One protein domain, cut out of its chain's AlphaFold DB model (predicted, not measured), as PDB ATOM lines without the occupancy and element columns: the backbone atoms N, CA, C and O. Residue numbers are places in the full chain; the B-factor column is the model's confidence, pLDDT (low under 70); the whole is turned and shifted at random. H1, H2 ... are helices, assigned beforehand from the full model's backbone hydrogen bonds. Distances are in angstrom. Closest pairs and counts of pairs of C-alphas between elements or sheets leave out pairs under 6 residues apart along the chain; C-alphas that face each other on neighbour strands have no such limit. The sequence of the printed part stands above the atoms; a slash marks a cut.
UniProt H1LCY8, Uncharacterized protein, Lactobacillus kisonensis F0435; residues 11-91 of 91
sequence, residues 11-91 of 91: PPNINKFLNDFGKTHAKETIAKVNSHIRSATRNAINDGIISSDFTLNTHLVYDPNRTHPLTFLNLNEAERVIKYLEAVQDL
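This is residues 11 to 91 of the 91 residues of an uncharacterized protein of Lactobacillus kisonensis F0435 (UniProt H1LCY8). Two helices, H1 and H2, form a narrow V-shaped helical hairpin at one end of a long model, and a third helix, H3, sticks out far away at the other end. From the end of H2 a long stretch with no named element, residues 47 to 74, first folds back toward H1 and then leads away to H3 as a drawn-out tether. The printed part has 81 residues with three named helices in the order H1, H2, H3 and no named strand; the class is all helix. The whole is extended, with a radius of gyration of the C-alphas of 20.9 A, and its outline is a rod spanning 63 by 29 by 19 A.

H1, residues 12 to 22, and H2, residues 27 to 46, touch and form a helical hairpin. Their closest C-alphas are those of Gly 22 and Ile 30, 6.3 A apart, and 4 pairs of C-alphas lie within 8 A. H2 touches H1 with residues 30 to 34 alone. Their lines stand at a shallow tilt of 27 degrees, they run opposite ways, and their centres are 13.2 A apart. H3, residues 75 to 89, is apart from H1 and also apart from H2. Residues 74 to 80, of which 75 to 80 belong to H3, stand free, and so do residues 82 to 91, of which 82 to 89 belong to H3. In H1, H2 and H3 every backbone O of residue i and N of residue i+4 are within hydrogen-bond range.

H1 begins at Pro 12, with its C-alpha at (-5.257, -21.396, -53.588), and runs 15.2 A from first to last C-alpha, ending at Gly 22. H2 is the longest helix, with 20 residues from Lys 27 to Asn 46; it measures 28.6 A and ends with C-alpha 46 at (-1.248, -37.277, -38.119). H3 has 15 residues, measures 21.3 A, and runs from Leu 75 to Gln 89, whose C-alpha is at (-46.054, -19.192, -13.738).

The two C-alphas farthest apart are those of Ser 51 and Asp 90, at 63.7 A. Without the stretches that stand free, the body has 64 residues and spans 53 by 28 by 14 A. The link from H1 to H2 is tight, with 4 residues, and the link from H2 to H3 is long, with 28 residues. The printed part has no cut and ends at Leu 91, the chain's last residue. The mean pLDDT of the printed part is 86.1, and the model's confidence is low, under 70, at residues 11 to 13 and 89 to 91.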
ATOM      1  N   PRO A  11      -3.534 -25.405 -52.484       56.44
ATOM      2  CA  PRO A  11      -3.860 -24.406 -51.459       56.44
ATOM      3  C   PRO A  11      -4.543 -23.085 -51.943       56.44
ATOM      4  O   PRO A  11      -5.182 -22.445 -51.107       56.44
ATOM      5  N   PRO A  12      -4.528 -22.623 -53.220       59.53
ATOM      6  CA  PRO A  12      -5.257 -21.396 -53.588       59.53
ATOM      7  C   PRO A  12      -6.782 -21.571 -53.508       59.53
ATOM      8  O   PRO A  12      -7.516 -20.604 -53.303       59.53
ATOM      9  N   ASN A  13      -7.268 -22.812 -53.614       69.38
ATOM     10  CA  ASN A  13      -8.696 -23.104 -53.624       69.38
ATOM     11  C   ASN A  13      -9.343 -23.004 -52.237       69.38
ATOM     12  O   ASN A  13     -10.511 -22.641 -52.180       69.38
ATOM     13  N   ILE A  14      -8.624 -23.250 -51.129       78.38
ATOM     14  CA  ILE A  14      -9.229 -23.134 -49.788       78.38
ATOM     15  C   ILE A  14      -9.458 -21.675 -49.397       78.38
ATOM     16  O   ILE A  14     -10.523 -21.333 -48.897       78.38
ATOM     17  N   ASN A  15      -8.497 -20.798 -49.703       79.00
ATOM     18  CA  ASN A  15      -8.651 -19.359 -49.505       79.00
ATOM     19  C   ASN A  15      -9.766 -18.814 -50.396       79.00
ATOM     20  O   ASN A  15     -10.609 -18.053 -49.933       79.00
ATOM     21  N   LYS A  16      -9.824 -19.254 -51.658       84.31
ATOM     22  CA  LYS A  16     -10.921 -18.901 -52.562       84.31
ATOM     23  C   LYS A  16     -12.275 -19.388 -52.037       84.31
ATOM     24  O   LYS A  16     -13.219 -18.609 -52.005       84.31
ATOM     25  N   PHE A  17     -12.351 -20.633 -51.568       85.69
ATOM     26  CA  PHE A  17     -13.553 -21.196 -50.958       85.69
ATOM     27  C   PHE A  17     -13.995 -20.384 -49.742       85.69
ATOM     28  O   PHE A  17     -15.144 -19.962 -49.694       85.69
ATOM     29  N   LEU A  18     -13.096 -20.115 -48.791       85.81
ATOM     30  CA  LEU A  18     -13.409 -19.327 -47.598       85.81
ATOM     31  C   LEU A  18     -13.829 -17.898 -47.956       85.81
ATOM     32  O   LEU A  18     -14.742 -17.369 -47.331       85.81
ATOM     33  N   ASN A  19     -13.231 -17.298 -48.986       87.25
ATOM     34  CA  ASN A  19     -13.614 -15.972 -49.466       87.25
ATOM     35  C   ASN A  19     -15.009 -15.961 -50.099       87.25
ATOM     36  O   ASN A  19     -15.806 -15.069 -49.816       87.25
ATOM     37  N   ASP A  20     -15.317 -16.931 -50.959       88.69
ATOM     38  CA  ASP A  20     -16.605 -16.995 -51.654       88.69
ATOM     39  C   ASP A  20     -17.736 -17.420 -50.711       88.69
ATOM     40  O   ASP A  20     -18.809 -16.817 -50.719       88.69
ATOM     41  N   PHE A  21     -17.469 -18.388 -49.834       88.38
ATOM     42  CA  PHE A  21     -18.371 -18.776 -48.752       88.38
ATOM     43  C   PHE A  21     -18.568 -17.621 -47.759       88.38
ATOM     44  O   PHE A  21     -19.680 -17.371 -47.293       88.38
ATOM     45  N   GLY A  22     -17.500 -16.864 -47.509       86.88
ATOM     46  CA  GLY A  22     -17.456 -15.717 -46.616       86.88
ATOM     47  C   GLY A  22     -18.462 -14.622 -46.945       86.88
ATOM     48  O   GLY A  22     -19.162 -14.124 -46.069       86.88
ATOM     49  N   LYS A  23     -18.591 -14.288 -48.230       90.19
ATOM     50  CA  LYS A  23     -19.443 -13.190 -48.725       90.19
ATOM     51  C   LYS A  23     -20.931 -13.339 -48.408       90.19
ATOM     52  O   LYS A  23     -21.668 -12.374 -48.558       90.19
ATOM     53  N   THR A  24     -21.388 -14.535 -48.046       91.06
ATOM     54  CA  THR A  24     -22.813 -14.834 -47.845       91.06
ATOM     55  C   THR A  24     -23.121 -15.400 -46.462       91.06
ATOM     56  O   THR A  24     -24.277 -15.709 -46.177       91.06
ATOM     57  N   HIS A  25     -22.130 -15.530 -45.579       91.69
ATOM     58  CA  HIS A  25     -22.306 -16.159 -44.271       91.69
ATOM     59  C   HIS A  25     -21.818 -15.262 -43.133       91.69
ATOM     60  O   HIS A  25     -20.927 -14.427 -43.296       91.69
ATOM     61  N   ALA A  26     -22.423 -15.462 -41.964       92.50
ATOM     62  CA  ALA A  26     -22.042 -14.794 -40.729       92.50
ATOM     63  C   ALA A  26     -20.638 -15.211 -40.280       92.50
ATOM     64  O   ALA A  26     -20.209 -16.352 -40.515       92.50
ATOM     65  N   LYS A  27     -19.963 -14.321 -39.551       90.12
ATOM     66  CA  LYS A  27     -18.622 -14.552 -39.002       90.12
ATOM     67  C   LYS A  27     -18.516 -15.871 -38.235       90.12
ATOM     68  O   LYS A  27     -17.572 -16.631 -38.450       90.12
ATOM     69  N   GLU A  28     -19.492 -16.174 -37.384       91.06
ATOM     70  CA  GLU A  28     -19.528 -17.376 -36.544       91.06
ATOM     71  C   GLU A  28     -19.584 -18.649 -37.394       91.06
ATOM     72  O   GLU A  28     -18.915 -19.641 -37.095       91.06
ATOM     73  N   THR A  29     -20.340 -18.609 -38.493       92.12
ATOM     74  CA  THR A  29     -20.491 -19.751 -39.402       92.12
ATOM     75  C   THR A  29     -19.166 -20.063 -40.085       92.12
ATOM     76  O   THR A  29     -18.716 -21.209 -40.087       92.12
ATOM     77  N   ILE A  30     -18.496 -19.042 -40.617       91.69
ATOM     78  CA  ILE A  30     -17.230 -19.218 -41.337       91.69
ATOM     79  C   ILE A  30     -16.110 -19.600 -40.368       91.69
ATOM     80  O   ILE A  30     -15.297 -20.466 -40.686       91.69
ATOM     81  N   ALA A  31     -16.098 -19.033 -39.158       90.94
ATOM     82  CA  ALA A  31     -15.167 -19.433 -38.107       90.94
ATOM     83  C   ALA A  31     -15.319 -20.923 -37.752       90.94
ATOM     84  O   ALA A  31     -14.318 -21.635 -37.633       90.94
ATOM     85  N   LYS A  32     -16.560 -21.417 -37.653       92.94
ATOM     86  CA  LYS A  32     -16.847 -22.832 -37.388       92.94
ATOM     87  C   LYS A  32     -16.394 -23.735 -38.536       92.94
ATOM     88  O   LYS A  32     -15.711 -24.729 -38.296       92.94
ATOM     89  N   VAL A  33     -16.701 -23.363 -39.777       92.12
ATOM     90  CA  VAL A  33     -16.251 -24.092 -40.975       92.12
ATOM     91  C   VAL A  33     -14.724 -24.145 -41.041       92.12
ATOM     92  O   VAL A  33     -14.158 -25.225 -41.207       92.12
ATOM     93  N   ASN A  34     -14.044 -23.016 -40.830       90.69
ATOM     94  CA  ASN A  34     -12.585 -22.962 -40.797       90.69
ATOM     95  C   ASN A  34     -12.016 -23.877 -39.700       90.69
ATOM     96  O   ASN A  34     -11.085 -24.634 -39.957       90.69
ATOM     97  N   SER A  35     -12.604 -23.877 -38.500       92.31
ATOM     98  CA  SER A  35     -12.193 -24.769 -37.406       92.31
ATOM     99  C   SER A  35     -12.281 -26.251 -37.792       92.31
ATOM    100  O   SER A  35     -11.323 -27.003 -37.596       92.31
ATOM    101  N   HIS A  36     -13.385 -26.666 -38.422       92.62
ATOM    102  CA  HIS A  36     -13.551 -28.041 -38.897       92.62
ATOM    103  C   HIS A  36     -12.520 -28.420 -39.965       92.62
ATOM    104  O   HIS A  36     -11.924 -29.492 -39.874       92.62
ATOM    105  N   ILE A  37     -12.255 -27.526 -40.923       90.19
ATOM    106  CA  ILE A  37     -11.228 -27.737 -41.953       90.19
ATOM    107  C   ILE A  37      -9.856 -27.927 -41.296       90.19
ATOM    108  O   ILE A  37      -9.177 -28.904 -41.591       90.19
ATOM    109  N   ARG A  38      -9.470 -27.064 -40.347       90.19
ATOM    110  CA  ARG A  38      -8.191 -27.188 -39.623       90.19
ATOM    111  C   ARG A  38      -8.079 -28.502 -38.858       90.19
ATOM    112  O   ARG A  38      -7.017 -29.118 -38.855       90.19
ATOM    113  N   SER A  39      -9.158 -28.928 -38.204       92.94
ATOM    114  CA  SER A  39      -9.179 -30.202 -37.482       92.94
ATOM    115  C   SER A  39      -8.989 -31.384 -38.431       92.94
ATOM    116  O   SER A  39      -8.179 -32.262 -38.149       92.94
ATOM    117  N   ALA A  40      -9.689 -31.389 -39.566       90.38
ATOM    118  CA  ALA A  40      -9.548 -32.433 -40.575       90.38
ATOM    119  C   ALA A  40      -8.130 -32.460 -41.167       90.38
ATOM    120  O   ALA A  40      -7.541 -33.530 -41.294       90.38
ATOM    121  N   THR A  41      -7.551 -31.291 -41.457       90.25
ATOM    122  CA  THR A  41      -6.174 -31.172 -41.952       90.25
ATOM    123  C   THR A  41      -5.168 -31.739 -40.958       90.25
ATOM    124  O   THR A  41      -4.307 -32.519 -41.346       90.25
ATOM    125  N   ARG A  42      -5.292 -31.412 -39.666       91.50
ATOM    126  CA  ARG A  42      -4.403 -31.952 -38.624       91.50
ATOM    127  C   ARG A  42      -4.515 -33.465 -38.489       91.50
ATOM    128  O   ARG A  42      -3.491 -34.130 -38.397       91.50
ATOM    129  N   ASN A  43      -5.731 -34.005 -38.535       93.06
ATOM    130  CA  ASN A  43      -5.934 -35.453 -38.510       93.06
ATOM    131  C   ASN A  43      -5.275 -36.117 -39.726       93.06
ATOM    132  O   ASN A  43      -4.514 -37.060 -39.565       93.06
ATOM    133  N   ALA A  44      -5.458 -35.559 -40.925       88.56
ATOM    134  CA  ALA A  44      -4.833 -36.077 -42.140       88.56
ATOM    135  C   ALA A  44      -3.293 -35.999 -42.118       88.56
ATOM    136  O   ALA A  44      -2.636 -36.833 -42.737       88.56
ATOM    137  N   ILE A  45      -2.712 -35.016 -41.417       91.88
ATOM    138  CA  ILE A  45      -1.262 -34.948 -41.173       91.88
ATOM    139  C   ILE A  45      -0.828 -36.056 -40.215       91.88
ATOM    140  O   ILE A  45       0.135 -36.762 -40.502       91.88
ATOM    141  N   ASN A  46      -1.546 -36.234 -39.103       94.25
ATOM    142  CA  ASN A  46      -1.248 -37.277 -38.119       94.25
ATOM    143  C   ASN A  46      -1.349 -38.685 -38.723       94.25
ATOM    144  O   ASN A  46      -0.513 -39.536 -38.431       94.25
ATOM    145  N   ASP A  47      -2.318 -38.902 -39.612       94.38
ATOM    146  CA  ASP A  47      -2.509 -40.159 -40.340       94.38
ATOM    147  C   ASP A  47      -1.501 -40.340 -41.498       94.38
ATOM    148  O   ASP A  47      -1.521 -41.355 -42.195       94.38
ATOM    149  N   GLY A  48      -0.632 -39.352 -41.750       90.44
ATOM    150  CA  GLY A  48       0.370 -39.383 -42.819       90.44
ATOM    151  C   GLY A  48      -0.199 -39.260 -44.239       90.44
ATOM    152  O   GLY A  48       0.516 -39.503 -45.211       90.44
ATOM    153  N   ILE A  49      -1.474 -38.880 -44.386       90.81
ATOM    154  CA  ILE A  49      -2.159 -38.719 -45.681       90.81
ATOM    155  C   ILE A  49      -1.620 -37.495 -46.429       90.81
ATOM    156  O   ILE A  49      -1.465 -37.518 -47.654       90.81
ATOM    157  N   ILE A  50      -1.344 -36.415 -45.698       85.94
ATOM    158  CA  ILE A  50      -0.762 -35.177 -46.225       85.94
ATOM    159  C   ILE A  50       0.435 -34.760 -45.373       85.94
ATOM    160  O   ILE A  50       0.468 -34.988 -44.171       85.94
ATOM    161  N   SER A  51       1.419 -34.114 -45.994       85.31
ATOM    162  CA  SER A  51       2.674 -33.733 -45.334       85.31
ATOM    163  C   SER A  51       2.724 -32.278 -44.860       85.31
ATOM    164  O   SER A  51       3.686 -31.883 -44.208       85.31
ATOM    165  N   SER A  52       1.727 -31.455 -45.202       84.25
ATOM    166  CA  SER A  52       1.746 -30.014 -44.936       84.25
ATOM    167  C   SER A  52       0.361 -29.469 -44.598       84.25
ATOM    168  O   SER A  52      -0.642 -29.855 -45.205       84.25
ATOM    169  N   ASP A  53       0.318 -28.539 -43.641       85.88
ATOM    170  CA  ASP A  53      -0.893 -27.816 -43.264       85.88
ATOM    171  C   ASP A  53      -1.154 -26.652 -44.234       85.88
ATOM    172  O   ASP A  53      -0.577 -25.569 -44.138       85.88
ATOM    173  N   PHE A  54      -2.074 -26.873 -45.169       82.12
ATOM    174  CA  PHE A  54      -2.511 -25.879 -46.154       82.12
ATOM    175  C   PHE A  54      -3.492 -24.834 -45.597       82.12
ATOM    176  O   PHE A  54      -3.909 -23.936 -46.326       82.12
ATOM    177  N   THR A  55      -3.902 -24.956 -44.332       84.38
ATOM    178  CA  THR A  55      -4.796 -23.997 -43.662       84.38
ATOM    179  C   THR A  55      -4.024 -22.876 -42.964       84.38
ATOM    180  O   THR A  55      -4.621 -21.923 -42.446       84.38
ATOM    181  N   LEU A  56      -2.692 -22.966 -42.935       79.00
ATOM    182  CA  LEU A  56      -1.817 -21.902 -42.459       79.00
ATOM    183  C   LEU A  56      -2.028 -20.640 -43.313       79.00
ATOM    184  O   LEU A  56      -2.147 -20.714 -44.532       79.00
ATOM    185  N   ASN A  57      -2.109 -19.478 -42.660       76.31
ATOM    186  CA  ASN A  57      -2.328 -18.162 -43.288       76.31
ATOM    187  C   ASN A  57      -3.682 -17.965 -44.002       76.31
ATOM    188  O   ASN A  57      -3.821 -17.077 -44.841       76.31
ATOM    189  N   THR A  58      -4.701 -18.759 -43.667       76.81
ATOM    190  CA  THR A  58      -6.079 -18.504 -44.118       76.81
ATOM    191  C   THR A  58      -6.651 -17.249 -43.448       76.81
ATOM    192  O   THR A  58      -6.657 -17.137 -42.220       76.81
ATOM    193  N   HIS A  59      -7.160 -16.311 -44.251       79.25
ATOM    194  CA  HIS A  59      -7.865 -15.122 -43.766       79.25
ATOM    195  C   HIS A  59      -9.378 -15.356 -43.769       79.25
ATOM    196  O   HIS A  59      -9.936 -15.897 -44.721       79.25
ATOM    197  N   LEU A  60     -10.048 -14.938 -42.694       82.06
ATOM    198  CA  LEU A  60     -11.498 -15.050 -42.560       82.06
ATOM    199  C   LEU A  60     -12.175 -13.830 -43.198       82.06
ATOM    200  O   LEU A  60     -12.128 -12.736 -42.640       82.06
ATOM    201  N   VAL A  61     -12.825 -14.036 -44.342       86.94
ATOM    202  CA  VAL A  61     -13.766 -13.082 -44.954       86.94
ATOM    203  C   VAL A  61     -15.177 -13.476 -44.537       86.94
ATOM    204  O   VAL A  61     -15.475 -14.665 -44.543       86.94
ATOM    205  N   TYR A  62     -16.026 -12.515 -44.167       90.62
ATOM    206  CA  TYR A  62     -17.409 -12.745 -43.732       90.62
ATOM    207  C   TYR A  62     -18.330 -11.577 -44.102       90.62
ATOM    208  O   TYR A  62     -17.849 -10.465 -44.330       90.62
ATOM    209  N   ASP A  63     -19.643 -11.821 -44.134       90.31
ATOM    210  CA  ASP A  63     -20.659 -10.782 -44.319       90.31
ATOM    211  C   ASP A  63     -21.038 -10.153 -42.961       90.31
ATOM    212  O   ASP A  63     -21.628 -10.827 -42.102       90.31
ATOM    213  N   PRO A  64     -20.716  -8.867 -42.727       85.00
ATOM    214  CA  PRO A  64     -21.055  -8.194 -41.478       85.00
ATOM    215  C   PRO A  64     -22.569  -8.024 -41.293       85.00
ATOM    216  O   PRO A  64     -23.028  -8.076 -40.158       85.00
ATOM    217  N   ASN A  65     -23.361  -7.910 -42.368       87.44
ATOM    218  CA  ASN A  65     -24.818  -7.736 -42.266       87.44
ATOM    219  C   ASN A  65     -25.528  -8.993 -41.751       87.44
ATOM    220  O   ASN A  65     -26.656  -8.933 -41.270       87.44
ATOM    221  N   ARG A  66     -24.868 -10.147 -41.874       86.06
ATOM    222  CA  ARG A  66     -25.351 -11.444 -41.391       86.06
ATOM    223  C   ARG A  66     -24.783 -11.814 -40.029       86.06
ATOM    224  O   ARG A  66     -25.151 -12.845 -39.479       86.06
ATOM    225  N   THR A  67     -23.873 -11.001 -39.500       85.38
ATOM    226  CA  THR A  67     -23.275 -11.221 -38.188       85.38
ATOM    227  C   THR A  67     -24.141 -10.517 -37.153       85.38
ATOM    228  O   THR A  67     -24.264  -9.294 -37.167       85.38
ATOM    229  N   HIS A  68     -24.774 -11.289 -36.269       80.81
ATOM    230  CA  HIS A  68     -25.608 -10.712 -35.223       80.81
ATOM    231  C   HIS A  68     -24.731  -9.951 -34.221       80.81
ATOM    232  O   HIS A  68     -23.809 -10.543 -33.652       80.81
ATOM    233  N   PRO A  69     -24.995  -8.658 -33.973       77.88
ATOM    234  CA  PRO A  69     -24.301  -7.947 -32.915       77.88
ATOM    235  C   PRO A  69     -24.677  -8.565 -31.567       77.88
ATOM    236  O   PRO A  69     -25.848  -8.867 -31.314       77.88
ATOM    237  N   LEU A  70     -23.688  -8.733 -30.685       76.00
ATOM    238  CA  LEU A  70     -23.960  -9.084 -29.293       76.00
ATOM    239  C   LEU A  70     -24.824  -7.979 -28.683       76.00
ATOM    240  O   LEU A  70     -24.366  -6.856 -28.487       76.00
ATOM    241  N   THR A  71     -26.077  -8.321 -28.407       79.88
ATOM    242  CA  THR A  71     -27.040  -7.428 -27.770       79.88
ATOM    243  C   THR A  71     -27.296  -7.961 -26.372       79.88
ATOM    244  O   THR A  71     -27.666  -9.123 -26.207       79.88
ATOM    245  N   PHE A  72     -27.053  -7.126 -25.367       84.19
ATOM    246  CA  PHE A  72     -27.361  -7.434 -23.977       84.19
ATOM    247  C   PHE A  72     -28.719  -6.842 -23.624       84.19
ATOM    248  O   PHE A  72     -29.050  -5.753 -24.089       84.19
ATOM    249  N   LEU A  73     -29.472  -7.547 -22.779       86.75
ATOM    250  CA  LEU A  73     -30.684  -6.997 -22.186       86.75
ATOM    251  C   LEU A  73     -30.313  -5.766 -21.363       86.75
ATOM    252  O   LEU A  73     -29.440  -5.832 -20.492       86.75
ATOM    253  N   ASN A  74     -30.983  -4.651 -21.628       89.00
ATOM    254  CA  ASN A  74     -30.937  -3.523 -20.708       89.00
ATOM    255  C   ASN A  74     -31.847  -3.787 -19.494       89.00
ATOM    256  O   ASN A  74     -32.653  -4.720 -19.488       89.00
ATOM    257  N   LEU A  75     -31.714  -2.962 -18.453       89.44
ATOM    258  CA  LEU A  75     -32.448  -3.141 -17.197       89.44
ATOM    259  C   LEU A  75     -33.973  -3.198 -17.415       89.44
ATOM    260  O   LEU A  75     -34.634  -4.096 -16.903       89.44
ATOM    261  N   ASN A  76     -34.509  -2.321 -18.266       92.25
ATOM    262  CA  ASN A  76     -35.942  -2.268 -18.560       92.25
ATOM    263  C   ASN A  76     -36.432  -3.512 -19.320       92.25
ATOM    264  O   ASN A  76     -37.551  -3.978 -19.115       92.25
ATOM    265  N   GLU A  77     -35.627  -4.045 -20.238       90.56
ATOM    266  CA  GLU A  77     -35.949  -5.280 -20.955       90.56
ATOM    267  C   GLU A  77     -35.888  -6.494 -20.027       90.56
ATOM    268  O   GLU A  77     -36.757  -7.360 -20.109       90.56
ATOM    269  N   ALA A  78     -34.921  -6.532 -19.108       92.06
ATOM    270  CA  ALA A  78     -34.831  -7.578 -18.098       92.06
ATOM    271  C   ALA A  78     -36.069  -7.586 -17.184       92.06
ATOM    272  O   ALA A  78     -36.677  -8.637 -16.995       92.06
ATOM    273  N   GLU A  79     -36.507  -6.419 -16.700       94.00
ATOM    274  CA  GLU A  79     -37.739  -6.284 -15.906       94.00
ATOM    275  C   GLU A  79     -38.980  -6.770 -16.667       94.00
ATOM    276  O   GLU A  79     -39.835  -7.455 -16.103       94.00
ATOM    277  N   ARG A  80     -39.073  -6.473 -17.972       94.06
ATOM    278  CA  ARG A  80     -40.169  -6.967 -18.824       94.06
ATOM    279  C   ARG A  80     -40.172  -8.488 -18.935       94.06
ATOM    280  O   ARG A  80     -41.244  -9.086 -18.880       94.06
ATOM    281  N   VAL A  81     -38.998  -9.099 -19.099       92.44
ATOM    282  CA  VAL A  81     -38.863 -10.559 -19.169       92.44
ATOM    283  C   VAL A  81     -39.259 -11.196 -17.839       92.44
ATOM    284  O   VAL A  81     -40.040 -12.140 -17.848       92.44
ATOM    285  N   ILE A  82     -38.795 -10.657 -16.708       93.25
ATOM    286  CA  ILE A  82     -39.148 -11.161 -15.369       93.25
ATOM    287  C   ILE A  82     -40.663 -11.125 -15.169       93.25
ATOM    288  O   ILE A  82     -41.266 -12.154 -14.879       93.25
ATOM    289  N   LYS A  83     -41.294  -9.979 -15.439       94.06
ATOM    290  CA  LYS A  83     -42.744  -9.821 -15.288       94.06
ATOM    291  C   LYS A  83     -43.545 -10.772 -16.183       94.06
ATOM    292  O   LYS A  83     -44.600 -11.256 -15.783       94.06
ATOM    293  N   TYR A  84     -43.070 -11.022 -17.405       93.44
ATOM    294  CA  TYR A  84     -43.696 -11.996 -18.300       93.44
ATOM    295  C   TYR A  84     -43.606 -13.417 -17.733       93.44
ATOM    296  O   TYR A  84     -44.592 -14.145 -17.766       93.44
ATOM    297  N   LEU A  85     -42.446 -13.804 -17.198       92.44
ATOM    298  CA  LEU A  85     -42.246 -15.131 -16.616       92.44
ATOM    299  C   LEU A  85     -43.101 -15.340 -15.360       92.44
ATOM    300  O   LEU A  85     -43.725 -16.389 -15.242       92.44
ATOM    301  N   GLU A  86     -43.196 -14.337 -14.484       91.69
ATOM    302  CA  GLU A  86     -44.069 -14.367 -13.299       91.69
ATOM    303  C   GLU A  86     -45.538 -14.577 -13.694       91.69
ATOM    304  O   GLU A  86     -46.201 -15.470 -13.177       91.69
ATOM    305  N   ALA A  87     -46.026 -13.836 -14.693       87.31
ATOM    306  CA  ALA A  87     -47.409 -13.946 -15.161       87.31
ATOM    307  C   ALA A  87     -47.745 -15.297 -15.826       87.31
ATOM    308  O   ALA A  87     -48.910 -15.685 -15.866       87.31
ATOM    309  N   VAL A  88     -46.750 -15.994 -16.385       87.94
ATOM    310  CA  VAL A  88     -46.922 -17.327 -16.990       87.94
ATOM    311  C   VAL A  88     -46.882 -18.436 -15.936       87.94
ATOM    312  O   VAL A  88     -47.441 -19.502 -16.163       87.94
ATOM    313  N   GLN A  89     -46.228 -18.200 -14.799       69.88
ATOM    314  CA  GLN A  89     -46.054 -19.192 -13.738       69.88
ATOM    315  C   GLN A  89     -47.271 -19.300 -12.798       69.88
ATOM    316  O   GLN A  89     -47.412 -20.306 -12.108       69.88
ATOM    317  N   ASP A  90     -48.158 -18.301 -12.819       57.91
ATOM    318  CA  ASP A  90     -49.433 -18.268 -12.087       57.91
ATOM    319  C   ASP A  90     -50.614 -18.933 -12.851       57.91
ATOM    320  O   ASP A  90     -51.773 -18.791 -12.448       57.91
ATOM    321  N   LEU A  91     -50.334 -19.662 -13.944       52.09
ATOM    322  CA  LEU A  91     -51.274 -20.492 -14.726       52.09
ATOM    323  C   LEU A  91     -50.970 -21.987 -14.555       52.09
ATOM    324  O   LEU A  91     -51.949 -22.764 -14.466       52.09
TER     325      LEU A  91